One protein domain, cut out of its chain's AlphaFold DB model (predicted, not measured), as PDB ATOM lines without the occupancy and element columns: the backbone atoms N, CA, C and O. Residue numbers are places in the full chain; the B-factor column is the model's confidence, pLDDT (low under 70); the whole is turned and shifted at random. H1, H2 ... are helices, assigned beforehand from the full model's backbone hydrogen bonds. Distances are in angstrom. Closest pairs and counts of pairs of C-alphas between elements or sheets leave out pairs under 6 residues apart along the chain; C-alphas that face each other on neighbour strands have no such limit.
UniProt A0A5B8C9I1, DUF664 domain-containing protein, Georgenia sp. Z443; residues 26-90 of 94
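Overview. This is residues 26 to 90 of the 94 residues of the protein "DUF664 domain-containing protein" of Georgenia sp. Z443 (UniProt A0A5B8C9I1). Helix H1 runs in one direction, a long looped link turns the chain, and the longer helix H2 runs back, giving an open, loose U whose two arms have an empty gap between them. Residues 26 to 38 of H1 and residues 68 to 90, nearly all in H2, stick out free. The 65 printed residues, with two named helices and no named strand, are all helix in class, and loose, with a radius of gyration of the C-alphas of 15.6 A and spans of 47 by 24 by 19 A.

Arrangement. H1, residues 26 to 44, and H2, residues 63 to 89, are only just apart, their closest C-alphas being 8.3 A from each other. In both helices every O i to N i+4 pair is within hydrogen-bond range.

Along the chain. H1 is 27.2 A long, from C-alpha 26 at (-3.143, -33.922, 20.162) to C-alpha 44 at (-15.748, -19.832, 0.557). H2 is 38.6 A long and ends with C-alpha 89 at (16.217, -39.713, 14.461).

Size, cuts and confidence. The C-alphas of Pro 57 and Gly 90, 47.9 A from each other, are the two farthest apart. The link of residues 45 to 62 is long. The printed part has no cut, and no printed residue is under 70 in pLDDT.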
ATOM      1  N   ALA A  26      -1.867 -33.555  20.762       95.44
ATOM      2  CA  ALA A  26      -3.143 -33.922  20.162       95.44
ATOM      3  C   ALA A  26      -4.143 -32.753  20.159       95.44
ATOM      4  O   ALA A  26      -4.796 -32.533  19.139       95.44
ATOM      5  N   SER A  27      -4.240 -31.986  21.253       91.56
ATOM      6  CA  SER A  27      -5.114 -30.808  21.312       91.56
ATOM      7  C   SER A  27      -4.631 -29.704  20.371       91.56
ATOM      8  O   SER A  27      -5.450 -29.138  19.650       91.56
ATOM      9  N   SER A  28      -3.320 -29.461  20.275       90.06
ATOM     10  CA  SER A  28      -2.767 -28.480  19.330       90.06
ATOM     11  C   SER A  28      -3.024 -28.862  17.866       90.06
ATOM     12  O   SER A  28      -3.391 -28.008  17.059       90.06
ATOM     13  N   ILE A  29      -2.878 -30.146  17.509       93.31
ATOM     14  CA  ILE A  29      -3.184 -30.635  16.154       93.31
ATOM     15  C   ILE A  29      -4.679 -30.494  15.851       93.31
ATOM     16  O   ILE A  29      -5.035 -30.038  14.764       93.31
ATOM     17  N   ALA A  30      -5.551 -30.867  16.792       94.12
ATOM     18  CA  ALA A  30      -6.997 -30.737  16.619       94.12
ATOM     19  C   ALA A  30      -7.401 -29.272  16.400       94.12
ATOM     20  O   ALA A  30      -8.077 -28.969  15.418       94.12
ATOM     21  N   LEU A  31      -6.886 -28.359  17.232       90.81
ATOM     22  CA  LEU A  31      -7.109 -26.922  17.091       90.81
ATOM     23  C   LEU A  31      -6.656 -26.410  15.717       90.81
ATOM     24  O   LEU A  31      -7.399 -25.701  15.045       90.81
ATOM     25  N   TYR A  32      -5.469 -26.809  15.250       90.94
ATOM     26  CA  TYR A  32      -4.982 -26.428  13.921       90.94
ATOM     27  C   TYR A  32      -5.913 -26.899  12.789       90.94
ATOM     28  O   TYR A  32      -6.187 -26.148  11.847       90.94
ATOM     29  N   VAL A  33      -6.409 -28.138  12.865       95.81
ATOM     30  CA  VAL A  33      -7.335 -28.699  11.870       95.81
ATOM     31  C   VAL A  33      -8.671 -27.952  11.870       95.81
ATOM     32  O   VAL A  33      -9.188 -27.643  10.787       95.81
ATOM     33  N   ASP A  34      -9.192 -27.626  13.051       95.81
ATOM     34  CA  ASP A  34     -10.434 -26.871  13.225       95.81
ATOM     35  C   ASP A  34     -10.299 -25.441  12.682       95.81
ATOM     36  O   ASP A  34     -11.131 -24.998  11.887       95.81
ATOM     37  N   GLU A  35      -9.199 -24.748  12.979       92.81
ATOM     38  CA  GLU A  35      -8.922 -23.417  12.426       92.81
ATOM     39  C   GLU A  35      -8.739 -23.447  10.904       92.81
ATOM     40  O   GLU A  35      -9.227 -22.572  10.182       92.81
ATOM     41  N   CYS A  36      -8.127 -24.504  10.367       95.12
ATOM     42  CA  CYS A  36      -8.082 -24.721   8.925       95.12
ATOM     43  C   CYS A  36      -9.488 -24.906   8.324       95.12
ATOM     44  O   CYS A  36      -9.750 -24.446   7.207       95.12
ATOM     45  N   ALA A  37     -10.407 -25.575   9.027       96.38
ATOM     46  CA  ALA A  37     -11.792 -25.726   8.586       96.38
ATOM     47  C   ALA A  37     -12.543 -24.388   8.609       96.38
ATOM     48  O   ALA A  37     -13.192 -24.043   7.617       96.38
ATOM     49  N   THR A  38     -12.384 -23.607   9.677       94.19
ATOM     50  CA  THR A  38     -12.913 -22.241   9.787       94.19
ATOM     51  C   THR A  38     -12.380 -21.349   8.667       94.19
ATOM     52  O   THR A  38     -13.157 -20.694   7.971       94.19
ATOM     53  N   SER A  39     -11.071 -21.382   8.404       93.31
ATOM     54  CA  SER A  39     -10.430 -20.634   7.314       93.31
ATOM     55  C   SER A  39     -11.030 -20.975   5.944       93.31
ATOM     56  O   SER A  39     -11.377 -20.076   5.174       93.31
ATOM     57  N   ARG A  40     -11.274 -22.265   5.660       95.62
ATOM     58  CA  ARG A  40     -11.952 -22.700   4.423       95.62
ATOM     59  C   ARG A  40     -13.377 -22.156   4.303       95.62
ATOM     60  O   ARG A  40     -13.773 -21.755   3.209       95.62
ATOM     61  N   GLN A  41     -14.140 -22.117   5.396       95.88
ATOM     62  CA  GLN A  41     -15.489 -21.536   5.398       95.88
ATOM     63  C   GLN A  41     -15.454 -20.026   5.124       95.88
ATOM     64  O   GLN A  41     -16.253 -19.524   4.334       95.88
ATOM     65  N   VAL A  42     -14.507 -19.307   5.734       92.06
ATOM     66  CA  VAL A  42     -14.312 -17.866   5.508       92.06
ATOM     67  C   VAL A  42     -13.921 -17.591   4.057       92.06
ATOM     68  O   VAL A  42     -14.502 -16.707   3.431       92.06
ATOM     69  N   PHE A  43     -12.992 -18.373   3.501       93.69
ATOM     70  CA  PHE A  43     -12.587 -18.270   2.100       93.69
ATOM     71  C   PHE A  43     -13.765 -18.498   1.144       93.69
ATOM     72  O   PHE A  43     -13.968 -17.713   0.222       93.69
ATOM     73  N   ALA A  44     -14.582 -19.527   1.388       95.88
ATOM     74  CA  ALA A  44     -15.748 -19.832   0.557       95.88
ATOM     75  C   ALA A  44     -16.811 -18.716   0.557       95.88
ATOM     76  O   ALA A  44     -17.586 -18.609  -0.390       95.88
ATOM     77  N   ALA A  45     -16.851 -17.885   1.603       95.38
ATOM     78  CA  ALA A  45     -17.761 -16.748   1.716       95.38
ATOM     79  C   ALA A  45     -17.182 -15.424   1.173       95.38
ATOM     80  O   ALA A  45     -17.880 -14.407   1.192       95.38
ATOM     81  N   ALA A  46     -15.922 -15.406   0.725       94.25
ATOM     82  CA  ALA A  46     -15.271 -14.203   0.220       94.25
ATOM     83  C   ALA A  46     -15.794 -13.804  -1.169       94.25
ATOM     84  O   ALA A  46     -16.144 -14.639  -2.002       94.25
ATOM     85  N   ARG A  47     -15.805 -12.499  -1.444       95.81
ATOM     86  CA  ARG A  47     -16.219 -11.908  -2.729       95.81
ATOM     87  C   ARG A  47     -15.122 -11.958  -3.791       95.81
ATOM     88  O   ARG A  47     -15.402 -11.712  -4.959       95.81
ATOM     89  N   GLY A  48     -13.886 -12.246  -3.390       96.00
ATOM     90  CA  GLY A  48     -12.732 -12.351  -4.276       96.00
ATOM     91  C   GLY A  48     -11.409 -12.171  -3.538       96.00
ATOM     92  O   GLY A  48     -11.374 -11.819  -2.362       96.00
ATOM     93  N   LEU A  49     -10.306 -12.400  -4.250       96.00
ATOM     94  CA  LEU A  49      -8.948 -12.328  -3.697       96.00
ATOM     95  C   LEU A  49      -8.503 -10.902  -3.326       96.00
ATOM     96  O   LEU A  49      -7.653 -10.734  -2.454       96.00
ATOM     97  N   ASP A  50      -9.118  -9.888  -3.933       96.06
ATOM     98  CA  ASP A  50      -8.878  -8.476  -3.618       96.06
ATOM     99  C   ASP A  50      -9.682  -7.978  -2.410       96.06
ATOM    100  O   ASP A  50      -9.573  -6.811  -2.034       96.06
ATOM    101  N   GLU A  51     -10.501  -8.834  -1.786       95.06
ATOM    102  CA  GLU A  51     -11.266  -8.442  -0.607       95.06
ATOM    103  C   GLU A  51     -10.319  -8.041   0.540       95.06
ATOM    104  O   GLU A  51      -9.446  -8.832   0.917       95.06
ATOM    105  N   PRO A  52     -10.461  -6.822   1.098       91.88
ATOM    106  CA  PRO A  52      -9.579  -6.348   2.153       91.88
ATOM    107  C   PRO A  52      -9.837  -7.087   3.467       91.88
ATOM    108  O   PRO A  52     -10.982  -7.332   3.863       91.88
ATOM    109  N   ALA A  53      -8.757  -7.388   4.183       87.31
ATOM    110  CA  ALA A  53      -8.818  -7.861   5.552       87.31
ATOM    111  C   ALA A  53      -9.461  -6.804   6.459       87.31
ATOM    112  O   ALA A  53      -9.380  -5.597   6.222       87.31
ATOM    113  N   LYS A  54     -10.088  -7.260   7.545       84.62
ATOM    114  CA  LYS A  54     -10.693  -6.385   8.560       84.62
ATOM    115  C   LYS A  54      -9.628  -5.859   9.526       84.62
ATOM    116  O   LYS A  54      -9.691  -6.153  10.715       84.62
ATOM    117  N   GLN A  55      -8.653  -5.131   8.996       79.81
ATOM    118  CA  GLN A  55      -7.546  -4.538   9.743       79.81
ATOM    119  C   GLN A  55      -7.609  -3.004   9.695       79.81
ATOM    120  O   GLN A  55      -8.255  -2.446   8.800       79.81
ATOM    121  N   PRO A  56      -6.958  -2.308  10.643       80.38
ATOM    122  CA  PRO A  56      -6.695  -0.877  10.535       80.38
ATOM    123  C   PRO A  56      -5.996  -0.515   9.206       80.38
ATOM    124  O   PRO A  56      -5.266  -1.347   8.663       80.38
ATOM    125  N   PRO A  57      -6.194   0.701   8.656       77.06
ATOM    126  CA  PRO A  57      -5.647   1.082   7.347       77.06
ATOM    127  C   PRO A  57      -4.122   0.946   7.213       77.06
ATOM    128  O   PRO A  57      -3.630   0.649   6.129       77.06
ATOM    129  N   ASP A  58      -3.379   1.145   8.299       80.94
ATOM    130  CA  ASP A  58      -1.920   1.000   8.386       80.94
ATOM    131  C   ASP A  58      -1.443  -0.463   8.379       80.94
ATOM    132  O   ASP A  58      -0.256  -0.724   8.202       80.94
ATOM    133  N   GLN A  59      -2.365  -1.415   8.521       76.50
ATOM    134  CA  GLN A  59      -2.119  -2.861   8.509       76.50
ATOM    135  C   GLN A  59      -2.964  -3.564   7.436       76.50
ATOM    136  O   GLN A  59      -3.229  -4.765   7.510       76.50
ATOM    137  N   ALA A  60      -3.433  -2.809   6.439       84.62
ATOM    138  CA  ALA A  60      -4.315  -3.325   5.409       84.62
ATOM    139  C   ALA A  60      -3.581  -4.295   4.468       84.62
ATOM    140  O   ALA A  60      -2.564  -3.965   3.861       84.62
ATOM    141  N   PHE A  61      -4.162  -5.477   4.287       93.56
ATOM    142  CA  PHE A  61      -3.803  -6.446   3.254       93.56
ATOM    143  C   PHE A  61      -5.080  -7.048   2.658       93.56
ATOM    144  O   PHE A  61      -6.165  -6.890   3.221       93.56
ATOM    145  N   ASN A  62      -4.978  -7.724   1.514       95.06
ATOM    146  CA  ASN A  62      -6.105  -8.419   0.887       95.06
ATOM    147  C   ASN A  62      -6.025  -9.940   1.091       95.06
ATOM    148  O   ASN A  62      -5.009 -10.480   1.535       95.06
ATOM    149  N   LEU A  63      -7.106 -10.646   0.767       95.00
ATOM    150  CA  LEU A  63      -7.182 -12.100   0.910       95.00
ATOM    151  C   LEU A  63      -6.065 -12.834   0.148       95.00
ATOM    152  O   LEU A  63      -5.537 -13.821   0.657       95.00
ATOM    153  N   TRP A  64      -5.665 -12.348  -1.031       96.25
ATOM    154  CA  TRP A  64      -4.528 -12.907  -1.767       96.25
ATOM    155  C   TRP A  64      -3.247 -12.909  -0.931       96.25
ATOM    156  O   TRP A  64      -2.608 -13.953  -0.781       96.25
ATOM    157  N   PHE A  65      -2.902 -11.754  -0.355       96.19
ATOM    158  CA  PHE A  65      -1.718 -11.612   0.486       96.19
ATOM    159  C   PHE A  65      -1.785 -12.560   1.684       96.19
ATOM    160  O   PHE A  65      -0.811 -13.245   1.978       96.19
ATOM    161  N   ALA A  66      -2.953 -12.655   2.326       94.62
ATOM    162  CA  ALA A  66      -3.171 -13.547   3.461       94.62
ATOM    163  C   ALA A  66      -2.862 -15.012   3.109       94.62
ATOM    164  O   ALA A  66      -2.122 -15.684   3.824       94.62
ATOM    165  N   LEU A  67      -3.397 -15.502   1.987       95.06
ATOM    166  CA  LEU A  67      -3.206 -16.885   1.549       95.06
ATOM    167  C   LEU A  67      -1.752 -17.167   1.163       95.06
ATOM    168  O   LEU A  67      -1.196 -18.182   1.579       95.06
ATOM    169  N   ALA A  68      -1.126 -16.263   0.405       96.94
ATOM    170  CA  ALA A  68       0.279 -16.390   0.032       96.94
ATOM    171  C   ALA A  68       1.186 -16.418   1.275       96.94
ATOM    172  O   ALA A  68       2.078 -17.262   1.367       96.94
ATOM    173  N   HIS A  69       0.910 -15.551   2.253       95.06
ATOM    174  CA  HIS A  69       1.639 -15.506   3.514       95.06
ATOM    175  C   HIS A  69       1.478 -16.806   4.314       95.06
ATOM    176  O   HIS A  69       2.476 -17.379   4.739       95.06
ATOM    177  N   MET A  70       0.257 -17.338   4.448       95.25
ATOM    178  CA  MET A  70       0.033 -18.605   5.157       95.25
ATOM    179  C   MET A  70       0.745 -19.793   4.495       95.25
ATOM    180  O   MET A  70       1.274 -20.654   5.201       95.25
ATOM    181  N   ILE A  71       0.802 -19.843   3.158       96.00
ATOM    182  CA  ILE A  71       1.559 -20.875   2.426       96.00
ATOM    183  C   ILE A  71       3.055 -20.752   2.724       96.00
ATOM    184  O   ILE A  71       3.695 -21.750   3.061       96.00
ATOM    185  N   GLN A  72       3.609 -19.540   2.622       97.69
ATOM    186  CA  GLN A  72       5.023 -19.285   2.894       97.69
ATOM    187  C   GLN A  72       5.394 -19.667   4.330       97.69
ATOM    188  O   GLN A  72       6.385 -20.361   4.552       97.69
ATOM    189  N   GLU A  73       4.583 -19.241   5.292       95.19
ATOM    190  CA  GLU A  73       4.840 -19.473   6.704       95.19
ATOM    191  C   GLU A  73       4.747 -20.961   7.068       95.19
ATOM    192  O   GLU A  73       5.616 -21.492   7.763       95.19
ATOM    193  N   THR A  74       3.757 -21.672   6.517       94.38
ATOM    194  CA  THR A  74       3.627 -23.127   6.697       94.38
ATOM    195  C   THR A  74       4.829 -23.867   6.109       94.38
ATOM    196  O   THR A  74       5.380 -24.757   6.751       94.38
ATOM    197  N   ALA A  75       5.288 -23.482   4.912       95.75
ATOM    198  CA  ALA A  75       6.462 -24.094   4.290       95.75
ATOM    199  C   ALA A  75       7.741 -23.857   5.111       95.75
ATOM    200  O   ALA A  75       8.531 -24.783   5.303       95.75
ATOM    201  N   ARG A  76       7.926 -22.641   5.643       96.19
ATOM    202  CA  ARG A  76       9.069 -22.291   6.498       96.19
ATOM    203  C   ARG A  76       9.088 -23.127   7.779       96.19
ATOM    204  O   ARG A  76      10.136 -23.657   8.145       96.19
ATOM    205  N   HIS A  77       7.940 -23.283   8.436       94.12
ATOM    206  CA  HIS A  77       7.830 -24.116   9.633       94.12
ATOM    207  C   HIS A  77       8.027 -25.601   9.344       94.12
ATOM    208  O   HIS A  77       8.749 -26.254  10.092       94.12
ATOM    209  N   ASN A  78       7.480 -26.121   8.244       94.38
ATOM    210  CA  ASN A  78       7.710 -27.511   7.854       94.38
ATOM    211  C   ASN A  78       9.198 -27.799   7.630       94.38
ATOM    212  O   ASN A  78       9.688 -28.816   8.106       94.38
ATOM    213  N   GLY A  79       9.932 -26.885   6.987       93.69
ATOM    214  CA  GLY A  79      11.382 -27.025   6.833       93.69
ATOM    215  C   GLY A  79      12.126 -27.054   8.174       93.69
ATOM    216  O   GLY A  79      13.027 -27.863   8.364       93.69
ATOM    217  N   HIS A  80      11.733 -26.214   9.138       94.88
ATOM    218  CA  HIS A  80      12.323 -26.248  10.481       94.88
ATOM    219  C   HIS A  80      12.011 -27.552  11.231       94.88
ATOM    220  O   HIS A  80      12.891 -28.100  11.891       94.88
ATOM    221  N   LEU A  81      10.773 -28.044  11.137       92.88
ATOM    222  CA  LEU A  81      10.362 -29.301  11.768       92.88
ATOM    223  C   LEU A  81      11.105 -30.499  11.177       92.88
ATOM    224  O   LEU A  81      11.475 -31.400  11.927       92.88
ATOM    225  N   ASP A  82      11.361 -30.488   9.870       94.38
ATOM    226  CA  ASP A  82      12.136 -31.534   9.211       94.38
ATOM    227  C   ASP A  82      13.569 -31.584   9.755       94.38
ATOM    228  O   ASP A  82      13.993 -32.624  10.243       94.38
ATOM    229  N   LEU A  83      14.262 -30.440   9.837       93.75
ATOM    230  CA  LEU A  83      15.607 -30.369  10.427       93.75
ATOM    231  C   LEU A  83      15.656 -30.869  11.881       93.75
ATOM    232  O   LEU A  83      16.617 -31.522  12.285       93.75
ATOM    233  N   ILE A  84      14.633 -30.560  12.685       94.50
ATOM    234  CA  ILE A  84      14.539 -31.046  14.071       94.50
ATOM    235  C   ILE A  84      14.363 -32.567  14.094       94.50
ATOM    236  O   ILE A  84      15.026 -33.247  14.874       94.50
ATOM    237  N   ARG A  85      13.485 -33.105  13.243       94.94
ATOM    238  CA  ARG A  85      13.256 -34.546  13.113       94.94
ATOM    239  C   ARG A  85      14.538 -35.271  12.692       94.94
ATOM    240  O   ARG A  85      14.928 -36.210  13.381       94.94
ATOM    241  N   GLU A  86      15.221 -34.789  11.650       95.44
ATOM    242  CA  GLU A  86      16.503 -35.339  11.179       95.44
ATOM    243  C   GLU A  86      17.562 -35.354  12.295       95.44
ATOM    244  O   GLU A  86      18.298 -36.327  12.462       95.44
ATOM    245  N   ALA A  87      17.618 -34.296  13.113       95.62
ATOM    246  CA  ALA A  87      18.542 -34.214  14.242       95.62
ATOM    247  C   ALA A  87      18.216 -35.204  15.377       95.62
ATOM    248  O   ALA A  87      19.117 -35.599  16.119       95.62
ATOM    249  N   ILE A  88      16.946 -35.588  15.534       96.56
ATOM    250  CA  ILE A  88      16.489 -36.509  16.582       96.56
ATOM    251  C   ILE A  88      16.659 -37.971  16.154       96.56
ATOM    252  O   ILE A  88      17.114 -38.784  16.958       96.56
ATOM    253  N   ASP A  89      16.276 -38.318  14.922       94.75
ATOM    254  CA  ASP A  89      16.217 -39.713  14.461       94.75
ATOM    255  C   ASP A  89      17.397 -40.139  13.564       94.75
ATOM    256  O   ASP A  89      17.603 -41.337  13.350       94.75
ATOM    257  N   GLY A  90      18.210 -39.187  13.090       91.94
ATOM    258  CA  GLY A  90      19.392 -39.426  12.259       91.94
ATOM    259  C   GLY A  90      19.096 -39.791  10.800       91.94
ATOM    260  O   GLY A  90      20.031 -40.076  10.048       91.94
TER     261      GLY A  90